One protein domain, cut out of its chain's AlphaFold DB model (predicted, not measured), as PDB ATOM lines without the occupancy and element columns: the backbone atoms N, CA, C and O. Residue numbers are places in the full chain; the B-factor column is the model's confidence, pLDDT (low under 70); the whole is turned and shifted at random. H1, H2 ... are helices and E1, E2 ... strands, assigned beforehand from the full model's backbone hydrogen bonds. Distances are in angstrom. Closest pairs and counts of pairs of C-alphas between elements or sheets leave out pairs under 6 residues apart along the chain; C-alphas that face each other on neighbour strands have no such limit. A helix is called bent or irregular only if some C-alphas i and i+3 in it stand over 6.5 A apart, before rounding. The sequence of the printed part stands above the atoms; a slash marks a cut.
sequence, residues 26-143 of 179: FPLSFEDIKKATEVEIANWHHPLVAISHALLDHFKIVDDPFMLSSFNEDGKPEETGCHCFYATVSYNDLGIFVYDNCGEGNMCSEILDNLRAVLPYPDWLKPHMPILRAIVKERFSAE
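What this domain is: This is residues 26 to 143 of the 179 residues of an uncharacterized protein of Pseudomonas amygdali pv. lachrymans (UniProt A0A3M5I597). A small sheet of four strands has one helix, H2, packed slantwise over one face; H1 packs on residues 47 to 51 of H2, on the side away from the sheet. H3 lies off the sheet, near the first part of H2, and a long link without a named element, residues 59 to 81, joins H2 to the edge strand E1. The 118 printed residues hold three named helices and four named strands in the order H1 H2 E1 E2 E3 E4 H3; the sheet order is E1 E2 E3 E4, all antiparallel, and the class is mixed, with under half of the residues in named elements. The whole is compact, with a radius of gyration of the C-alphas of 13.5 A and spans of 34 by 33 by 30 A.

How they stand to each other: Start with H1, residues 30 to 38, which touches H2, residues 47 to 58, at a steep tilt of 65 degrees, opposite ways; their closest C-alphas are those of Thr 37 and Pro 47, 6.1 A apart. H2 touches H1 with residues 47 to 51 alone. Next look at E1, residues 82 to 84, E2, residues 87 to 92, E3, residues 95 to 100, and E4, residues 115 to 119: they form a meander, each strand the antiparallel neighbour of the one before. Across the hairpin E1 and E2, N 82 and O 89 are within hydrogen-bond range at 2.8 A; across the hairpin E2 and E3, N 90 and O 97 at 2.8 A; across the hairpin E3 and E4, N 98 and O 117 at 2.9 A. H2 is on this sheet, making two layers, helix over sheet, at a height over the sheet of 9.1 A. It lies over E2 and only just over E3, where 3 of its C-alphas fall, and runs slantwise to the strands, at 48 degrees to E2 on the local plane. The closest C-alphas of H2 and E2 are those of Ser 52 and Val 89, 5.9 A apart. H3, residues 126 to 141, is not on the sheet; it is close to H2 but not clearly touching, with C-alphas Leu 48 and Leu 132 closest at 7.5 A, and only just about perpendicular to it at 72 degrees. H1 is apart from H3. Every O i to N i+4 pair is within hydrogen-bond range in H1 and H2; in H3 10 of 12 are.

Where its parts are: Find C-alpha 30 at (-24.625, 24.633, -11.587), where H1 begins its 12.3 A. H2 runs 16.5 A from C-alpha 47 at (-19.212, 15.752, -8.003). E1 measures 6.8 A, E2 16.3 A, E3 16.7 A and E4 11.4 A. H3 runs 23.7 A to C-alpha 141 at (-15.734, -3.045, -7.710); it is irregular, with C-alphas 127 and 130 7.1 A apart.

The domain as a whole: The two C-alphas farthest apart are those of Glu 31 and Asp 74, 37.1 A. The printed part has no cut; the links H2 to E1 and E3 to E4 are long. Mean pLDDT of the printed part is 71.2, and residues 38 to 45, 62 to 85, 103 to 109 and 138 to 143 of this model are under 70.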
ATOM      1  N   PHE A  26     -34.637  21.940  -6.034       92.56
ATOM      2  CA  PHE A  26     -33.192  21.765  -5.915       92.56
ATOM      3  C   PHE A  26     -32.492  23.121  -5.660       92.56
ATOM      4  O   PHE A  26     -32.590  24.007  -6.514       92.56
ATOM      5  N   PRO A  27     -31.771  23.306  -4.534       91.88
ATOM      6  CA  PRO A  27     -31.388  24.644  -4.071       91.88
ATOM      7  C   PRO A  27     -30.053  25.158  -4.628       91.88
ATOM      8  O   PRO A  27     -29.700  26.312  -4.389       91.88
ATOM      9  N   LEU A  28     -29.284  24.323  -5.337       89.94
ATOM     10  CA  LEU A  28     -27.913  24.643  -5.748       89.94
ATOM     11  C   LEU A  28     -27.839  24.982  -7.239       89.94
ATOM     12  O   LEU A  28     -28.424  24.291  -8.081       89.94
ATOM     13  N   SER A  29     -27.078  26.025  -7.574       88.81
ATOM     14  CA  SER A  29     -26.805  26.367  -8.967       88.81
ATOM     15  C   SER A  29     -25.703  25.479  -9.554       88.81
ATOM     16  O   SER A  29     -24.853  24.946  -8.836       88.81
ATOM     17  N   PHE A  30     -25.700  25.334 -10.881       87.69
ATOM     18  CA  PHE A  30     -24.625  24.633 -11.587       87.69
ATOM     19  C   PHE A  30     -23.255  25.270 -11.313       87.69
ATOM     20  O   PHE A  30     -22.294  24.556 -11.053       87.69
ATOM     21  N   GLU A  31     -23.172  26.605 -11.320       86.38
ATOM     22  CA  GLU A  31     -21.911  27.328 -11.116       86.38
ATOM     23  C   GLU A  31     -21.354  27.138  -9.700       86.38
ATOM     24  O   GLU A  31     -20.146  26.969  -9.541       86.38
ATOM     25  N   ASP A  32     -22.217  27.098  -8.677       83.88
ATOM     26  CA  ASP A  32     -21.785  26.846  -7.297       83.88
ATOM     27  C   ASP A  32     -21.188  25.444  -7.153       83.88
ATOM     28  O   ASP A  32     -20.110  25.280  -6.580       83.88
ATOM     29  N   ILE A  33     -21.853  24.437  -7.727       81.75
ATOM     30  CA  ILE A  33     -21.383  23.049  -7.706       81.75
ATOM     31  C   ILE A  33     -20.102  22.888  -8.515       81.75
ATOM     32  O   ILE A  33     -19.147  22.278  -8.038       81.75
ATOM     33  N   LYS A  34     -20.050  23.462  -9.717       81.50
ATOM     34  CA  LYS A  34     -18.864  23.429 -10.567       81.50
ATOM     35  C   LYS A  34     -17.663  24.026  -9.838       81.50
ATOM     36  O   LYS A  34     -16.628  23.374  -9.740       81.50
ATOM     37  N   LYS A  35     -17.827  25.204  -9.234       78.56
ATOM     38  CA  LYS A  35     -16.786  25.835  -8.423       78.56
ATOM     39  C   LYS A  35     -16.390  24.969  -7.226       78.56
ATOM     40  O   LYS A  35     -15.204  24.829  -6.959       78.56
ATOM     41  N   ALA A  36     -17.349  24.367  -6.520       74.31
ATOM     42  CA  ALA A  36     -17.062  23.469  -5.400       74.31
ATOM     43  C   ALA A  36     -16.250  22.234  -5.829       74.31
ATOM     44  O   ALA A  36     -15.419  21.760  -5.064       74.31
ATOM     45  N   THR A  37     -16.438  21.751  -7.062       71.88
ATOM     46  CA  THR A  37     -15.635  20.658  -7.635       71.88
ATOM     47  C   THR A  37     -14.253  21.084  -8.145       71.88
ATOM     48  O   THR A  37     -13.413  20.222  -8.385       71.88
ATOM     49  N   GLU A  38     -13.999  22.388  -8.312       68.62
ATOM     50  CA  GLU A  38     -12.718  22.944  -8.786       68.62
ATOM     51  C   GLU A  38     -11.722  23.244  -7.649       68.62
ATOM     52  O   GLU A  38     -10.531  23.414  -7.911       68.62
ATOM     53  N   VAL A  39     -12.177  23.333  -6.393       55.94
ATOM     54  CA  VAL A  39     -11.302  23.593  -5.238       55.94
ATOM     55  C   VAL A  39     -10.763  22.268  -4.690       55.94
ATOM     56  O   VAL A  39     -11.535  21.411  -4.267       55.94
ATOM     57  N   GLU A  40      -9.435  22.115  -4.640       46.38
ATOM     58  CA  GLU A  40      -8.777  21.003  -3.939       46.38
ATOM     59  C   GLU A  40      -9.017  21.122  -2.429       46.38
ATOM     60  O   GLU A  40      -8.259  21.768  -1.703       46.38
ATOM     61  N   ILE A  41     -10.075  20.491  -1.931       39.06
ATOM     62  CA  ILE A  41     -10.213  20.211  -0.504       39.06
ATOM     63  C   ILE A  41     -10.307  18.694  -0.346       39.06
ATOM     64  O   ILE A  41     -11.298  18.074  -0.712       39.06
ATOM     65  N   ALA A  42      -9.217  18.126   0.181       37.69
ATOM     66  CA  ALA A  42      -9.085  16.771   0.717       37.69
ATOM     67  C   ALA A  42      -9.554  15.627  -0.201       37.69
ATOM     68  O   ALA A  42     -10.653  15.148  -0.017       37.69
ATOM     69  N   ASN A  43      -8.713  15.125  -1.118       40.97
ATOM     70  CA  ASN A  43      -8.802  13.798  -1.778       40.97
ATOM     71  C   ASN A  43     -10.172  13.326  -2.355       40.97
ATOM     72  O   ASN A  43     -10.265  12.196  -2.838       40.97
ATOM     73  N   TRP A  44     -11.229  14.145  -2.348       50.78
ATOM     74  CA  TRP A  44     -12.639  13.767  -2.515       50.78
ATOM     75  C   TRP A  44     -13.230  14.538  -3.702       50.78
ATOM     76  O   TRP A  44     -14.040  15.447  -3.565       50.78
ATOM     77  N   HIS A  45     -12.797  14.173  -4.908       59.91
ATOM     78  CA  HIS A  45     -13.052  14.930  -6.143       59.91
ATOM     79  C   HIS A  45     -14.290  14.464  -6.930       59.91
ATOM     80  O   HIS A  45     -14.394  14.723  -8.127       59.91
ATOM     81  N   HIS A  46     -15.217  13.732  -6.306       72.50
ATOM     82  CA  HIS A  46     -16.402  13.247  -7.012       72.50
ATOM     83  C   HIS A  46     -17.559  14.260  -6.903       72.50
ATOM     84  O   HIS A  46     -17.965  14.583  -5.786       72.50
ATOM     85  N   PRO A  47     -18.155  14.733  -8.017       78.38
ATOM     86  CA  PRO A  47     -19.212  15.752  -8.003       78.38
ATOM     87  C   PRO A  47     -20.398  15.482  -7.072       78.38
ATOM     88  O   PRO A  47     -20.921  16.406  -6.452       78.38
ATOM     89  N   LEU A  48     -20.808  14.217  -6.926       80.69
ATOM     90  CA  LEU A  48     -21.901  13.853  -6.013       80.69
ATOM     91  C   LEU A  48     -21.561  14.131  -4.538       80.69
ATOM     92  O   LEU A  48     -22.460  14.399  -3.751       80.69
ATOM     93  N   VAL A  49     -20.282  14.144  -4.162       77.00
ATOM     94  CA  VAL A  49     -19.844  14.482  -2.799       77.00
ATOM     95  C   VAL A  49     -20.050  15.962  -2.530       77.00
ATOM     96  O   VAL A  49     -20.678  16.326  -1.542       77.00
ATOM     97  N   ALA A  50     -19.584  16.813  -3.448       78.62
ATOM     98  CA  ALA A  50     -19.766  18.258  -3.350       78.62
ATOM     99  C   ALA A  50     -21.257  18.622  -3.279       78.62
ATOM    100  O   ALA A  50     -21.659  19.433  -2.447       78.62
ATOM    101  N   ILE A  51     -22.086  17.965  -4.098       85.12
ATOM    102  CA  ILE A  51     -23.544  18.121  -4.046       85.12
ATOM    103  C   ILE A  51     -24.087  17.672  -2.688       85.12
ATOM    104  O   ILE A  51     -24.842  18.417  -2.074       85.12
ATOM    105  N   SER A  52     -23.704  16.489  -2.202       84.00
ATOM    106  CA  SER A  52     -24.166  15.979  -0.907       84.00
ATOM    107  C   SER A  52     -23.832  16.947   0.224       84.00
ATOM    108  O   SER A  52     -24.720  17.334   0.973       84.00
ATOM    109  N   HIS A  53     -22.582  17.403   0.316       79.31
ATOM    110  CA  HIS A  53     -22.146  18.333   1.359       79.31
ATOM    111  C   HIS A  53     -22.899  19.662   1.299       79.31
ATOM    112  O   HIS A  53     -23.381  20.138   2.323       79.31
ATOM    113  N   ALA A  54     -23.060  20.232   0.104       82.62
ATOM    114  CA  ALA A  54     -23.793  21.479  -0.070       82.62
ATOM    115  C   ALA A  54     -25.281  21.344   0.300       82.62
ATOM    116  O   ALA A  54     -25.864  22.274   0.852       82.62
ATOM    117  N   LEU A  55     -25.903  20.186   0.046       87.38
ATOM    118  CA  LEU A  55     -27.272  19.913   0.492       87.38
ATOM    119  C   LEU A  55     -27.356  19.776   2.015       87.38
ATOM    120  O   LEU A  55     -28.257  20.342   2.631       87.38
ATOM    121  N   LEU A  56     -26.421  19.055   2.632       84.38
ATOM    122  CA  LEU A  56     -26.398  18.879   4.083       84.38
ATOM    123  C   LEU A  56     -26.194  20.210   4.830       84.38
ATOM    124  O   LEU A  56     -26.868  20.442   5.835       84.38
ATOM    125  N   ASP A  57     -25.339  21.094   4.307       83.12
ATOM    126  CA  ASP A  57     -25.162  22.466   4.806       83.12
ATOM    127  C   ASP A  57     -26.436  23.307   4.609       83.12
ATOM    128  O   ASP A  57     -26.942  23.915   5.555       83.12
ATOM    129  N   HIS A  58     -27.036  23.264   3.412       88.00
ATOM    130  CA  HIS A  58     -28.281  23.978   3.110       88.00
ATOM    131  C   HIS A  58     -29.407  23.639   4.100       88.00
ATOM    132  O   HIS A  58     -30.095  24.532   4.603       88.00
ATOM    133  N   PHE A  59     -29.571  22.352   4.417       86.75
ATOM    134  CA  PHE A  59     -30.582  21.878   5.363       86.75
ATOM    135  C   PHE A  59     -30.153  21.956   6.832       86.75
ATOM    136  O   PHE A  59     -30.969  21.644   7.703       86.75
ATOM    137  N   LYS A  60     -28.930  22.431   7.113       83.69
ATOM    138  CA  LYS A  60     -28.350  22.587   8.457       83.69
ATOM    139  C   LYS A  60     -28.321  21.284   9.257       83.69
ATOM    140  O   LYS A  60     -28.597  21.289  10.454       83.69
ATOM    141  N   ILE A  61     -28.037  20.172   8.581       76.38
ATOM    142  CA  ILE A  61     -28.030  18.843   9.205       76.38
ATOM    143  C   ILE A  61     -26.694  18.584   9.919       76.38
ATOM    144  O   ILE A  61     -26.660  17.932  10.958       76.38
ATOM    145  N   VAL A  62     -25.586  19.122   9.402       68.44
ATOM    146  CA  VAL A  62     -24.247  18.967   9.994       68.44
ATOM    147  C   VAL A  62     -23.445  20.257   9.914       68.44
ATOM    148  O   VAL A  62     -23.559  20.992   8.937       68.44
ATOM    149  N   ASP A  63     -22.598  20.489  10.920       57.41
ATOM    150  CA  ASP A  63     -21.609  21.575  10.907       57.41
ATOM    151  C   ASP A  63     -20.358  21.210  10.075       57.41
ATOM    152  O   ASP A  63     -19.665  22.104   9.597       57.41
ATOM    153  N   ASP A  64     -20.063  19.909   9.900       53.16
ATOM    154  CA  ASP A  64     -18.955  19.408   9.065       53.16
ATOM    155  C   ASP A  64     -19.224  17.943   8.614       53.16
ATOM    156  O   ASP A  64     -19.188  17.024   9.445       53.16
ATOM    157  N   PRO A  65     -19.579  17.676   7.340       50.88
ATOM    158  CA  PRO A  65     -19.905  16.330   6.872       50.88
ATOM    159  C   PRO A  65     -18.644  15.464   6.746       50.88
ATOM    160  O   PRO A  65     -17.773  15.721   5.917       50.88
ATOM    161  N   PHE A  66     -18.573  14.377   7.519       47.94
ATOM    162  CA  PHE A  66     -17.533  13.358   7.361       47.94
ATOM    163  C   PHE A  66     -18.104  12.000   6.938       47.94
ATOM    164  O   PHE A  66     -18.929  11.413   7.636       47.94
ATOM    165  N   MET A  67     -17.505  11.489   5.857       44.50
ATOM    166  CA  MET A  67     -17.594  10.155   5.247       44.50
ATOM    167  C   MET A  67     -18.725   9.943   4.229       44.50
ATOM    168  O   MET A  67     -19.822  10.479   4.336       44.50
ATOM    169  N   LEU A  68     -18.403   9.156   3.195       42.19
ATOM    170  CA  LEU A  68     -19.335   8.581   2.231       42.19
ATOM    171  C   LEU A  68     -19.308   7.071   2.407       42.19
ATOM    172  O   LEU A  68     -18.283   6.439   2.152       42.19
ATOM    173  N   SER A  69     -20.435   6.483   2.777       40.72
ATOM    174  CA  SER A  69     -20.655   5.061   2.545       40.72
ATOM    175  C   SER A  69     -22.139   4.753   2.604       40.72
ATOM    176  O   SER A  69     -22.687   4.534   3.682       40.72
ATOM    177  N   SER A  70     -22.802   4.737   1.455       39.28
ATOM    178  CA  SER A  70     -24.137   4.156   1.388       39.28
ATOM    179  C   SER A  70     -24.034   2.676   1.529       39.28
ATOM    180  O   SER A  70     -23.278   2.119   0.761       39.28
ATOM    181  N   PHE A  71     -24.710   2.068   2.504       38.16
ATOM    182  CA  PHE A  71     -24.815   0.624   2.668       38.16
ATOM    183  C   PHE A  71     -26.295   0.234   2.610       38.16
ATOM    184  O   PHE A  71     -27.115   0.862   3.271       38.16
ATOM    185  N   ASN A  72     -26.628  -0.789   1.831       44.41
ATOM    186  CA  ASN A  72     -27.961  -1.353   1.708       44.41
ATOM    187  C   ASN A  72     -28.359  -2.100   2.996       44.41
ATOM    188  O   ASN A  72     -27.556  -2.255   3.919       44.41
ATOM    189  N   GLU A  73     -29.576  -2.644   3.031       38.06
ATOM    190  CA  GLU A  73     -30.098  -3.436   4.160       38.06
ATOM    191  C   GLU A  73     -29.237  -4.673   4.523       38.06
ATOM    192  O   GLU A  73     -29.349  -5.196   5.632       38.06
ATOM    193  N   ASP A  74     -28.332  -5.114   3.634       39.78
ATOM    194  CA  ASP A  74     -27.352  -6.186   3.878       39.78
ATOM    195  C   ASP A  74     -25.996  -5.673   4.409       39.78
ATOM    196  O   ASP A  74     -25.045  -6.450   4.539       39.78
ATOM    197  N   GLY A  75     -25.850  -4.367   4.653       35.03
ATOM    198  CA  GLY A  75     -24.578  -3.749   5.025       35.03
ATOM    199  C   GLY A  75     -23.554  -3.712   3.883       35.03
ATOM    200  O   GLY A  75     -22.352  -3.682   4.142       35.03
ATOM    201  N   LYS A  76     -23.996  -3.749   2.617       43.78
ATOM    202  CA  LYS A  76     -23.139  -3.656   1.417       43.78
ATOM    203  C   LYS A  76     -23.284  -2.307   0.750       43.78
ATOM    204  O   LYS A  76     -24.399  -1.814   0.721       43.78
ATOM    205  N   PRO A  77     -22.238  -1.740   0.138       46.03
ATOM    206  CA  PRO A  77     -22.374  -0.396  -0.363       46.03
ATOM    207  C   PRO A  77     -23.489  -0.223  -1.419       46.03
ATOM    208  O   PRO A  77     -23.505  -0.966  -2.399       46.03
ATOM    209  N   GLU A  78     -24.422   0.717  -1.239       50.88
ATOM    210  CA  GLU A  78     -25.339   1.155  -2.299       50.88
ATOM    211  C   GLU A  78     -24.607   2.004  -3.340       50.88
ATOM    212  O   GLU A  78     -23.566   2.602  -3.078       50.88
ATOM    213  N   GLU A  79     -25.156   2.051  -4.552       51.88
ATOM    214  CA  GLU A  79     -24.417   2.488  -5.735       51.88
ATOM    215  C   GLU A  79     -24.100   3.997  -5.782       51.88
ATOM    216  O   GLU A  79     -23.353   4.393  -6.676       51.88
ATOM    217  N   THR A  80     -24.638   4.865  -4.900       51.53
ATOM    218  CA  THR A  80     -24.544   6.331  -5.117       51.53
ATOM    219  C   THR A  80     -24.633   7.294  -3.917       51.53
ATOM    220  O   THR A  80     -24.562   8.496  -4.163       51.53
ATOM    221  N   GLY A  81     -24.790   6.866  -2.661       55.59
ATOM    222  CA  GLY A  81     -25.115   7.788  -1.554       55.59
ATOM    223  C   GLY A  81     -23.932   8.316  -0.719       55.59
ATOM    224  O   GLY A  81     -22.857   7.719  -0.660       55.59
ATOM    225  N   CYS A  82     -24.156   9.434  -0.020       64.25
ATOM    226  CA  CYS A  82     -23.279  10.009   1.006       64.25
ATOM    227  C   CYS A  82     -23.847   9.768   2.397       64.25
ATOM    228  O   CYS A  82     -25.010  10.060   2.634       64.25
ATOM    229  N   HIS A  83     -23.038   9.237   3.314       63.28
ATOM    230  CA  HIS A  83     -23.490   8.819   4.638       63.28
ATOM    231  C   HIS A  83     -22.483   9.254   5.681       63.28
ATOM    232  O   HIS A  83     -21.366   8.743   5.719       63.28
ATOM    233  N   CYS A  84     -22.916  10.142   6.556       61.22
ATOM    234  CA  CYS A  84     -22.183  10.505   7.749       61.22
ATOM    235  C   CYS A  84     -22.937  10.010   8.984       61.22
ATOM    236  O   CYS A  84     -24.095   9.599   8.916       61.22
ATOM    237  N   PHE A  85     -22.290  10.090  10.145       62.91
ATOM    238  CA  PHE A  85     -22.880   9.676  11.421       62.91
ATOM    239  C   PHE A  85     -24.218  10.377  11.742       62.91
ATOM    240  O   PHE A  85     -24.996   9.871  12.542       62.91
ATOM    241  N   TYR A  86     -24.485  11.524  11.111       71.75
ATOM    242  CA  TYR A  86     -25.643  12.373  11.384       71.75
ATOM    243  C   TYR A  86     -26.580  12.553  10.183       71.75
ATOM    244  O   TYR A  86     -27.619  13.179  10.338       71.75
ATOM    245  N   ALA A  87     -26.252  12.047   8.988       77.19
ATOM    246  CA  ALA A  87     -27.040  12.329   7.785       77.19
ATOM    247  C   ALA A  87     -26.776  11.360   6.632       77.19
ATOM    248  O   ALA A  87     -25.658  10.864   6.482       77.19
ATOM    249  N   THR A  88     -27.771  11.201   5.761       81.69
ATOM    250  CA  THR A  88     -27.657  10.454   4.502       81.69
ATOM    251  C   THR A  88     -28.153  11.295   3.324       81.69
ATOM    252  O   THR A  88     -29.199  11.926   3.415       81.69
ATOM    253  N   VAL A  89     -27.450  11.259   2.192       84.25
ATOM    254  CA  VAL A  89     -27.924  11.747   0.890       84.25
ATOM    255  C   VAL A  89     -27.906  10.588  -0.101       84.25
ATOM    256  O   VAL A  89     -26.843  10.052  -0.392       84.25
ATOM    257  N   SER A  90     -29.062  10.205  -0.634       83.94
ATOM    258  CA  SER A  90     -29.225   9.068  -1.549       83.94
ATOM    259  C   SER A  90     -29.666   9.535  -2.934       83.94
ATOM    260  O   SER A  90     -30.490  10.443  -3.054       83.94
ATOM    261  N   TYR A  91     -29.117   8.932  -3.991       83.25
ATOM    262  CA  TYR A  91     -29.355   9.327  -5.384       83.25
ATOM    263  C   TYR A  91     -30.021   8.193  -6.166       83.25
ATOM    264  O   TYR A  91     -29.371   7.428  -6.881       83.25
ATOM    265  N   ASN A  92     -31.345   8.113  -6.120       80.69
ATOM    266  CA  ASN A  92     -32.111   7.048  -6.771       80.69
ATOM    267  C   ASN A  92     -32.863   7.559  -8.012       80.69
ATOM    268  O   ASN A  92     -32.640   8.678  -8.476       80.69
ATOM    269  N   ASP A  93     -33.708   6.726  -8.614       75.94
ATOM    270  CA  ASP A  93     -34.436   7.070  -9.845       75.94
ATOM    271  C   ASP A  93     -35.584   8.070  -9.630       75.94
ATOM    272  O   ASP A  93     -36.102   8.642 -10.587       75.94
ATOM    273  N   LEU A  94     -35.968   8.317  -8.377       74.69
ATOM    274  CA  LEU A  94     -37.005   9.281  -8.009       74.69
ATOM    275  C   LEU A  94     -36.434  10.672  -7.722       74.69
ATOM    276  O   LEU A  94     -37.188  11.645  -7.714       74.69
ATOM    277  N   GLY A  95     -35.121  10.774  -7.512       85.62
ATOM    278  CA  GLY A  95     -34.436  12.025  -7.227       85.62
ATOM    279  C   GLY A  95     -33.341  11.850  -6.186       85.62
ATOM    280  O   GLY A  95     -32.716  10.794  -6.078       85.62
ATOM    281  N   ILE A  96     -33.123  12.916  -5.427       89.94
ATOM    282  CA  ILE A  96     -32.127  13.014  -4.369       89.94
ATOM    283  C   ILE A  96     -32.873  13.076  -3.042       89.94
ATOM    284  O   ILE A  96     -33.738  13.929  -2.854       89.94
ATOM    285  N   PHE A  97     -32.564  12.159  -2.140       89.56
ATOM    286  CA  PHE A  97     -33.222  12.025  -0.848       89.56
ATOM    287  C   PHE A  97     -32.231  12.436   0.228       89.56
ATOM    288  O   PHE A  97     -31.106  11.950   0.229       89.56
ATOM    289  N   VAL A  98     -32.641  13.330   1.121       88.81
ATOM    290  CA  VAL A  98     -31.821  13.815   2.231       88.81
ATOM    291  C   VAL A  98     -32.462  13.357   3.532       88.81
ATOM    292  O   VAL A  98     -33.639  13.631   3.764       88.81
ATOM    293  N   TYR A  99     -31.687  12.692   4.379       86.69
ATOM    294  CA  TYR A  99     -32.102  12.185   5.681       86.69
ATOM    295  C   TYR A  99     -31.254  12.818   6.784       86.69
ATOM    296  O   TYR A  99     -30.028  12.889   6.657       86.69
ATOM    297  N   ASP A 100     -31.905  13.242   7.863       86.25
ATOM    298  CA  ASP A 100     -31.271  13.701   9.099       86.25
ATOM    299  C   ASP A 100     -31.291  12.558  10.120       86.25
ATOM    300  O   ASP A 100     -32.331  12.219  10.678       86.25
ATOM    301  N   ASN A 101     -30.134  11.938  10.335       76.94
ATOM    302  CA  ASN A 101     -29.970  10.767  11.199       76.94
ATOM    303  C   ASN A 101     -29.408  11.143  12.580       76.94
ATOM    304  O   ASN A 101     -28.874  10.286  13.293       76.94
ATOM    305  N   CYS A 102     -29.448  12.424  12.956       70.44
ATOM    306  CA  CYS A 102     -28.839  12.890  14.191       70.44
ATOM    307  C   CYS A 102     -29.437  12.186  15.424       70.44
ATOM    308  O   CYS A 102     -30.623  12.298  15.720       70.44
ATOM    309  N   GLY A 103     -28.591  11.469  16.176       63.06
ATOM    310  CA  GLY A 103     -28.983  10.781  17.414       63.06
ATOM    311  C   GLY A 103     -29.378   9.306  17.263       63.06
ATOM    312  O   GLY A 103     -29.543   8.636  18.281       63.06
ATOM    313  N   GLU A 104     -29.438   8.770  16.042       64.25
ATOM    314  CA  GLU A 104     -29.823   7.370  15.770       64.25
ATOM    315  C   GLU A 104     -28.685   6.357  16.027       64.25
ATOM    316  O   GLU A 104     -28.894   5.144  16.025       64.25
ATOM    317  N   GLY A 105     -27.455   6.830  16.266       54.12
ATOM    318  CA  GLY A 105     -26.306   6.002  16.668       54.12
ATOM    319  C   GLY A 105     -25.773   5.035  15.599       54.12
ATOM    320  O   GLY A 105     -24.765   4.372  15.843       54.12
ATOM    321  N   ASN A 106     -26.402   4.978  14.422       53.81
ATOM    322  CA  ASN A 106     -26.009   4.155  13.281       53.81
ATOM    323  C   ASN A 106     -25.702   5.037  12.064       53.81
ATOM    324  O   ASN A 106     -26.447   5.957  11.748       53.81
ATOM    325  N   MET A 107     -24.635   4.712  11.332       55.53
ATOM    326  CA  MET A 107     -24.125   5.519  10.212       55.53
ATOM    327  C   MET A 107     -24.996   5.493   8.935       55.53
ATOM    328  O   MET A 107     -24.550   5.983   7.900       55.53
ATOM    329  N   CYS A 108     -26.182   4.866   8.924       59.53
ATOM    330  CA  CYS A 108     -26.751   4.385   7.653       59.53
ATOM    331  C   CYS A 108     -28.277   4.314   7.525       59.53
ATOM    332  O   CYS A 108     -28.747   3.731   6.556       59.53
ATOM    333  N   SER A 109     -29.082   4.827   8.449       61.28
ATOM    334  CA  SER A 109     -30.504   4.491   8.401       61.28
ATOM    335  C   SER A 109     -31.293   5.412   7.456       61.28
ATOM    336  O   SER A 109     -31.679   6.507   7.848       61.28
ATOM    337  N   GLU A 110     -31.574   4.963   6.226       70.69
ATOM    338  CA  GLU A 110     -32.584   5.550   5.318       70.69
ATOM    339  C   GLU A 110     -34.010   5.304   5.853       70.69
ATOM    340  O   GLU A 110     -34.864   4.671   5.231       70.69
ATOM    341  N   ILE A 111     -34.258   5.765   7.076       77.44
ATOM    342  CA  ILE A 111     -35.546   5.666   7.748       77.44
ATOM    343  C   ILE A 111     -36.406   6.838   7.289       77.44
ATOM    344  O   ILE A 111     -35.981   7.989   7.303       77.44
ATOM    345  N   LEU A 112     -37.647   6.550   6.907       76.31
ATOM    346  CA  LEU A 112     -38.578   7.573   6.424       76.31
ATOM    347  C   LEU A 112     -38.881   8.653   7.457       76.31
ATOM    348  O   LEU A 112     -39.095   9.796   7.074       76.31
ATOM    349  N   ASP A 113     -38.878   8.309   8.743       80.75
ATOM    350  CA  ASP A 113     -39.092   9.272   9.829       80.75
ATOM    351  C   ASP A 113     -37.971  10.327   9.896       80.75
ATOM    352  O   ASP A 113     -38.199  11.435  10.376       80.75
ATOM    353  N   ASN A 114     -36.797  10.012   9.337       82.38
ATOM    354  CA  ASN A 114     -35.648  10.911   9.223       82.38
ATOM    355  C   ASN A 114     -35.625  11.675   7.891       82.38
ATOM    356  O   ASN A 114     -34.712  12.470   7.654       82.38
ATOM    357  N   LEU A 115     -36.578  11.420   6.985       86.62
ATOM    358  CA  LEU A 115     -36.606  12.044   5.666       86.62
ATOM    359  C   LEU A 115     -36.791  13.555   5.812       86.62
ATOM    360  O   LEU A 115     -37.846  14.043   6.215       86.62
ATOM    361  N   ARG A 116     -35.751  14.299   5.440       88.69
ATOM    362  CA  ARG A 116     -35.716  15.753   5.536       88.69
ATOM    363  C   ARG A 116     -36.201  16.420   4.261       88.69
ATOM    364  O   ARG A 116     -36.972  17.370   4.353       88.69
ATOM    365  N   ALA A 117     -35.738  15.934   3.109       92.12
ATOM    366  CA  ALA A 117     -36.073  16.500   1.809       92.12
ATOM    367  C   ALA A 117     -36.015  15.455   0.685       92.12
ATOM    368  O   ALA A 117     -35.212  14.520   0.716       92.12
ATOM    369  N   VAL A 118     -36.838  15.662  -0.344       91.12
ATOM    370  CA  VAL A 118     -36.801  14.943  -1.622       91.12
ATOM    371  C   VAL A 118     -36.699  15.962  -2.747       91.12
ATOM    372  O   VAL A 118     -37.621  16.742  -2.977       91.12
ATOM    373  N   LEU A 119     -35.590  15.933  -3.476       93.56
ATOM    374  CA  LEU A 119     -35.275  16.898  -4.521       93.56
ATOM    375  C   LEU A 119     -35.285  16.220  -5.893       93.56
ATOM    376  O   LEU A 119     -34.697  15.145  -6.054       93.56
ATOM    377  N   PRO A 120     -35.890  16.826  -6.926       92.06
ATOM    378  CA  PRO A 120     -35.698  16.353  -8.286       92.06
ATOM    379  C   PRO A 120     -34.248  16.598  -8.727       92.06
ATOM    380  O   PRO A 120     -33.605  17.558  -8.302       92.06
ATOM    381  N   TYR A 121     -33.742  15.781  -9.653       88.44
ATOM    382  CA  TYR A 121     -32.507  16.139 -10.349       88.44
ATOM    383  C   TYR A 121     -32.720  17.439 -11.140       88.44
ATOM    384  O   TYR A 121     -33.674  17.504 -11.927       88.44
ATOM    385  N   PRO A 122     -31.847  18.451 -11.004       90.75
ATOM    386  CA  PRO A 122     -31.895  19.607 -11.882       90.75
ATOM    387  C   PRO A 122     -31.504  19.195 -13.310       90.75
ATOM    388  O   PRO A 122     -30.764  18.228 -13.515       90.75
ATOM    389  N   ASP A 123     -31.997  19.924 -14.311       89.75
ATOM    390  CA  ASP A 123     -31.838  19.548 -15.725       89.75
ATOM    391  C   ASP A 123     -30.381  19.468 -16.176       89.75
ATOM    392  O   ASP A 123     -30.044  18.639 -17.020       89.75
ATOM    393  N   TRP A 124     -29.511  20.268 -15.564       87.44
ATOM    394  CA  TRP A 124     -28.079  20.214 -15.817       87.44
ATOM    395  C   TRP A 124     -27.423  18.954 -15.247       87.44
ATOM    396  O   TRP A 124     -26.473  18.475 -15.841       87.44
ATOM    397  N   LEU A 125     -27.922  18.367 -14.151       86.69
ATOM    398  CA  LEU A 125     -27.308  17.191 -13.513       86.69
ATOM    399  C   LEU A 125     -27.755  15.875 -14.160       86.69
ATOM    400  O   LEU A 125     -26.957  14.947 -14.295       86.69
ATOM    401  N   LYS A 126     -29.025  15.794 -14.584       86.75
ATOM    402  CA  LYS A 126     -29.626  14.600 -15.210       86.75
ATOM    403  C   LYS A 126     -28.738  13.914 -16.265       86.75
ATOM    404  O   LYS A 126     -28.550  12.704 -16.137       86.75
ATOM    405  N   PRO A 127     -28.188  14.609 -17.285       83.88
ATOM    406  CA  PRO A 127     -27.391  13.957 -18.328       83.88
ATOM    407  C   PRO A 127     -26.073  13.364 -17.810       83.88
ATOM    408  O   PRO A 127     -25.550  12.430 -18.412       83.88
ATOM    409  N   HIS A 128     -25.557  13.860 -16.685       81.88
ATOM    410  CA  HIS A 128     -24.294  13.410 -16.106       81.88
ATOM    411  C   HIS A 128     -24.445  12.222 -15.154       81.88
ATOM    412  O   HIS A 128     -23.484  11.475 -14.960       81.88
ATOM    413  N   MET A 129     -25.638  12.015 -14.578       84.00
ATOM    414  CA  MET A 129     -25.876  10.959 -13.589       84.00
ATOM    415  C   MET A 129     -25.398   9.572 -14.046       84.00
ATOM    416  O   MET A 129     -24.709   8.930 -13.260       84.00
ATOM    417  N   PRO A 130     -25.649   9.093 -15.284       80.62
ATOM    418  CA  PRO A 130     -25.164   7.777 -15.707       80.62
ATOM    419  C   PRO A 130     -23.640   7.607 -15.594       80.62
ATOM    420  O   PRO A 130     -23.174   6.561 -15.149       80.62
ATOM    421  N   ILE A 131     -22.868   8.639 -15.952       76.38
ATOM    422  CA  ILE A 131     -21.399   8.617 -15.894       76.38
ATOM    423  C   ILE A 131     -20.930   8.683 -14.440       76.38
ATOM    424  O   ILE A 131     -20.099   7.879 -14.026       76.38
ATOM    425  N   LEU A 132     -21.503   9.593 -13.647       77.44
ATOM    426  CA  LEU A 132     -21.175   9.737 -12.226       77.44
ATOM    427  C   LEU A 132     -21.455   8.436 -11.455       77.44
ATOM    428  O   LEU A 132     -20.612   7.978 -10.690       77.44
ATOM    429  N   ARG A 133     -22.592   7.774 -11.715       78.06
ATOM    430  CA  ARG A 133     -22.915   6.463 -11.124       78.06
ATOM    431  C   ARG A 133     -21.918   5.377 -11.544       78.06
ATOM    432  O   ARG A 133     -21.515   4.559 -10.720       78.06
ATOM    433  N   ALA A 134     -21.494   5.365 -12.810       72.50
ATOM    434  CA  ALA A 134     -20.527   4.386 -13.307       72.50
ATOM    435  C   ALA A 134     -19.152   4.517 -12.626       72.50
ATOM    436  O   ALA A 134     -18.572   3.498 -12.252       72.50
ATOM    437  N   ILE A 135     -18.674   5.747 -12.400       72.62
ATOM    438  CA  ILE A 135     -17.407   6.017 -11.695       72.62
ATOM    439  C   ILE A 135     -17.450   5.459 -10.265       72.62
ATOM    440  O   ILE A 135     -16.513   4.787  -9.827       72.62
ATOM    441  N   VAL A 136     -18.556   5.691  -9.546       72.62
ATOM    442  CA  VAL A 136     -18.761   5.161  -8.187       72.62
ATOM    443  C   VAL A 136     -18.767   3.628  -8.189       72.62
ATOM    444  O   VAL A 136     -18.098   2.994  -7.370       72.62
ATOM    445  N   LYS A 137     -19.458   3.008  -9.150       70.12
ATOM    446  CA  LYS A 137     -19.541   1.547  -9.269       70.12
ATOM    447  C   LYS A 137     -18.198   0.887  -9.577       70.12
ATOM    448  O   LYS A 137     -17.877  -0.151  -8.993       70.12
ATOM    449  N   GLU A 138     -17.410   1.469 -10.478       66.19
ATOM    450  CA  GLU A 138     -16.063   0.985 -10.797       66.19
ATOM    451  C   GLU A 138     -15.173   1.004  -9.548       66.19
ATOM    452  O   GLU A 138     -14.491   0.022  -9.255       66.19
ATOM    453  N   ARG A 139     -15.259   2.077  -8.752       65.56
ATOM    454  CA  ARG A 139     -14.515   2.229  -7.494       65.56
ATOM    455  C   ARG A 139     -14.852   1.162  -6.465       65.56
ATOM    456  O   ARG A 139     -13.935   0.543  -5.929       65.56
ATOM    457  N   PHE A 140     -16.139   0.915  -6.225       63.47
ATOM    458  CA  PHE A 140     -16.565  -0.157  -5.324       63.47
ATOM    459  C   PHE A 140     -16.094  -1.532  -5.803       63.47
ATOM    460  O   PHE A 140     -15.657  -2.352  -5.001       63.47
ATOM    461  N   SER A 141     -16.136  -1.767  -7.114       64.75
ATOM    462  CA  SER A 141     -15.734  -3.045  -7.710       64.75
ATOM    463  C   SER A 141     -14.222  -3.285  -7.646       64.75
ATOM    464  O   SER A 141     -13.787  -4.432  -7.648       64.75
ATOM    465  N   ALA A 142     -13.419  -2.221  -7.592       63.28
ATOM    466  CA  ALA A 142     -11.962  -2.287  -7.532       63.28
ATOM    467  C   ALA A 142     -11.402  -2.499  -6.108       63.28
ATOM    468  O   ALA A 142     -10.184  -2.474  -5.943       63.28
ATOM    469  N   GLU A 143     -12.265  -2.663  -5.092       64.19
ATOM    470  CA  GLU A 143     -11.893  -2.804  -3.669       64.19
ATOM    471  C   GLU A 143     -10.913  -1.718  -3.184       64.19
ATOM    472  O   GLU A 143     -10.122  -1.918  -2.257       64.19
TER     473      GLU A 143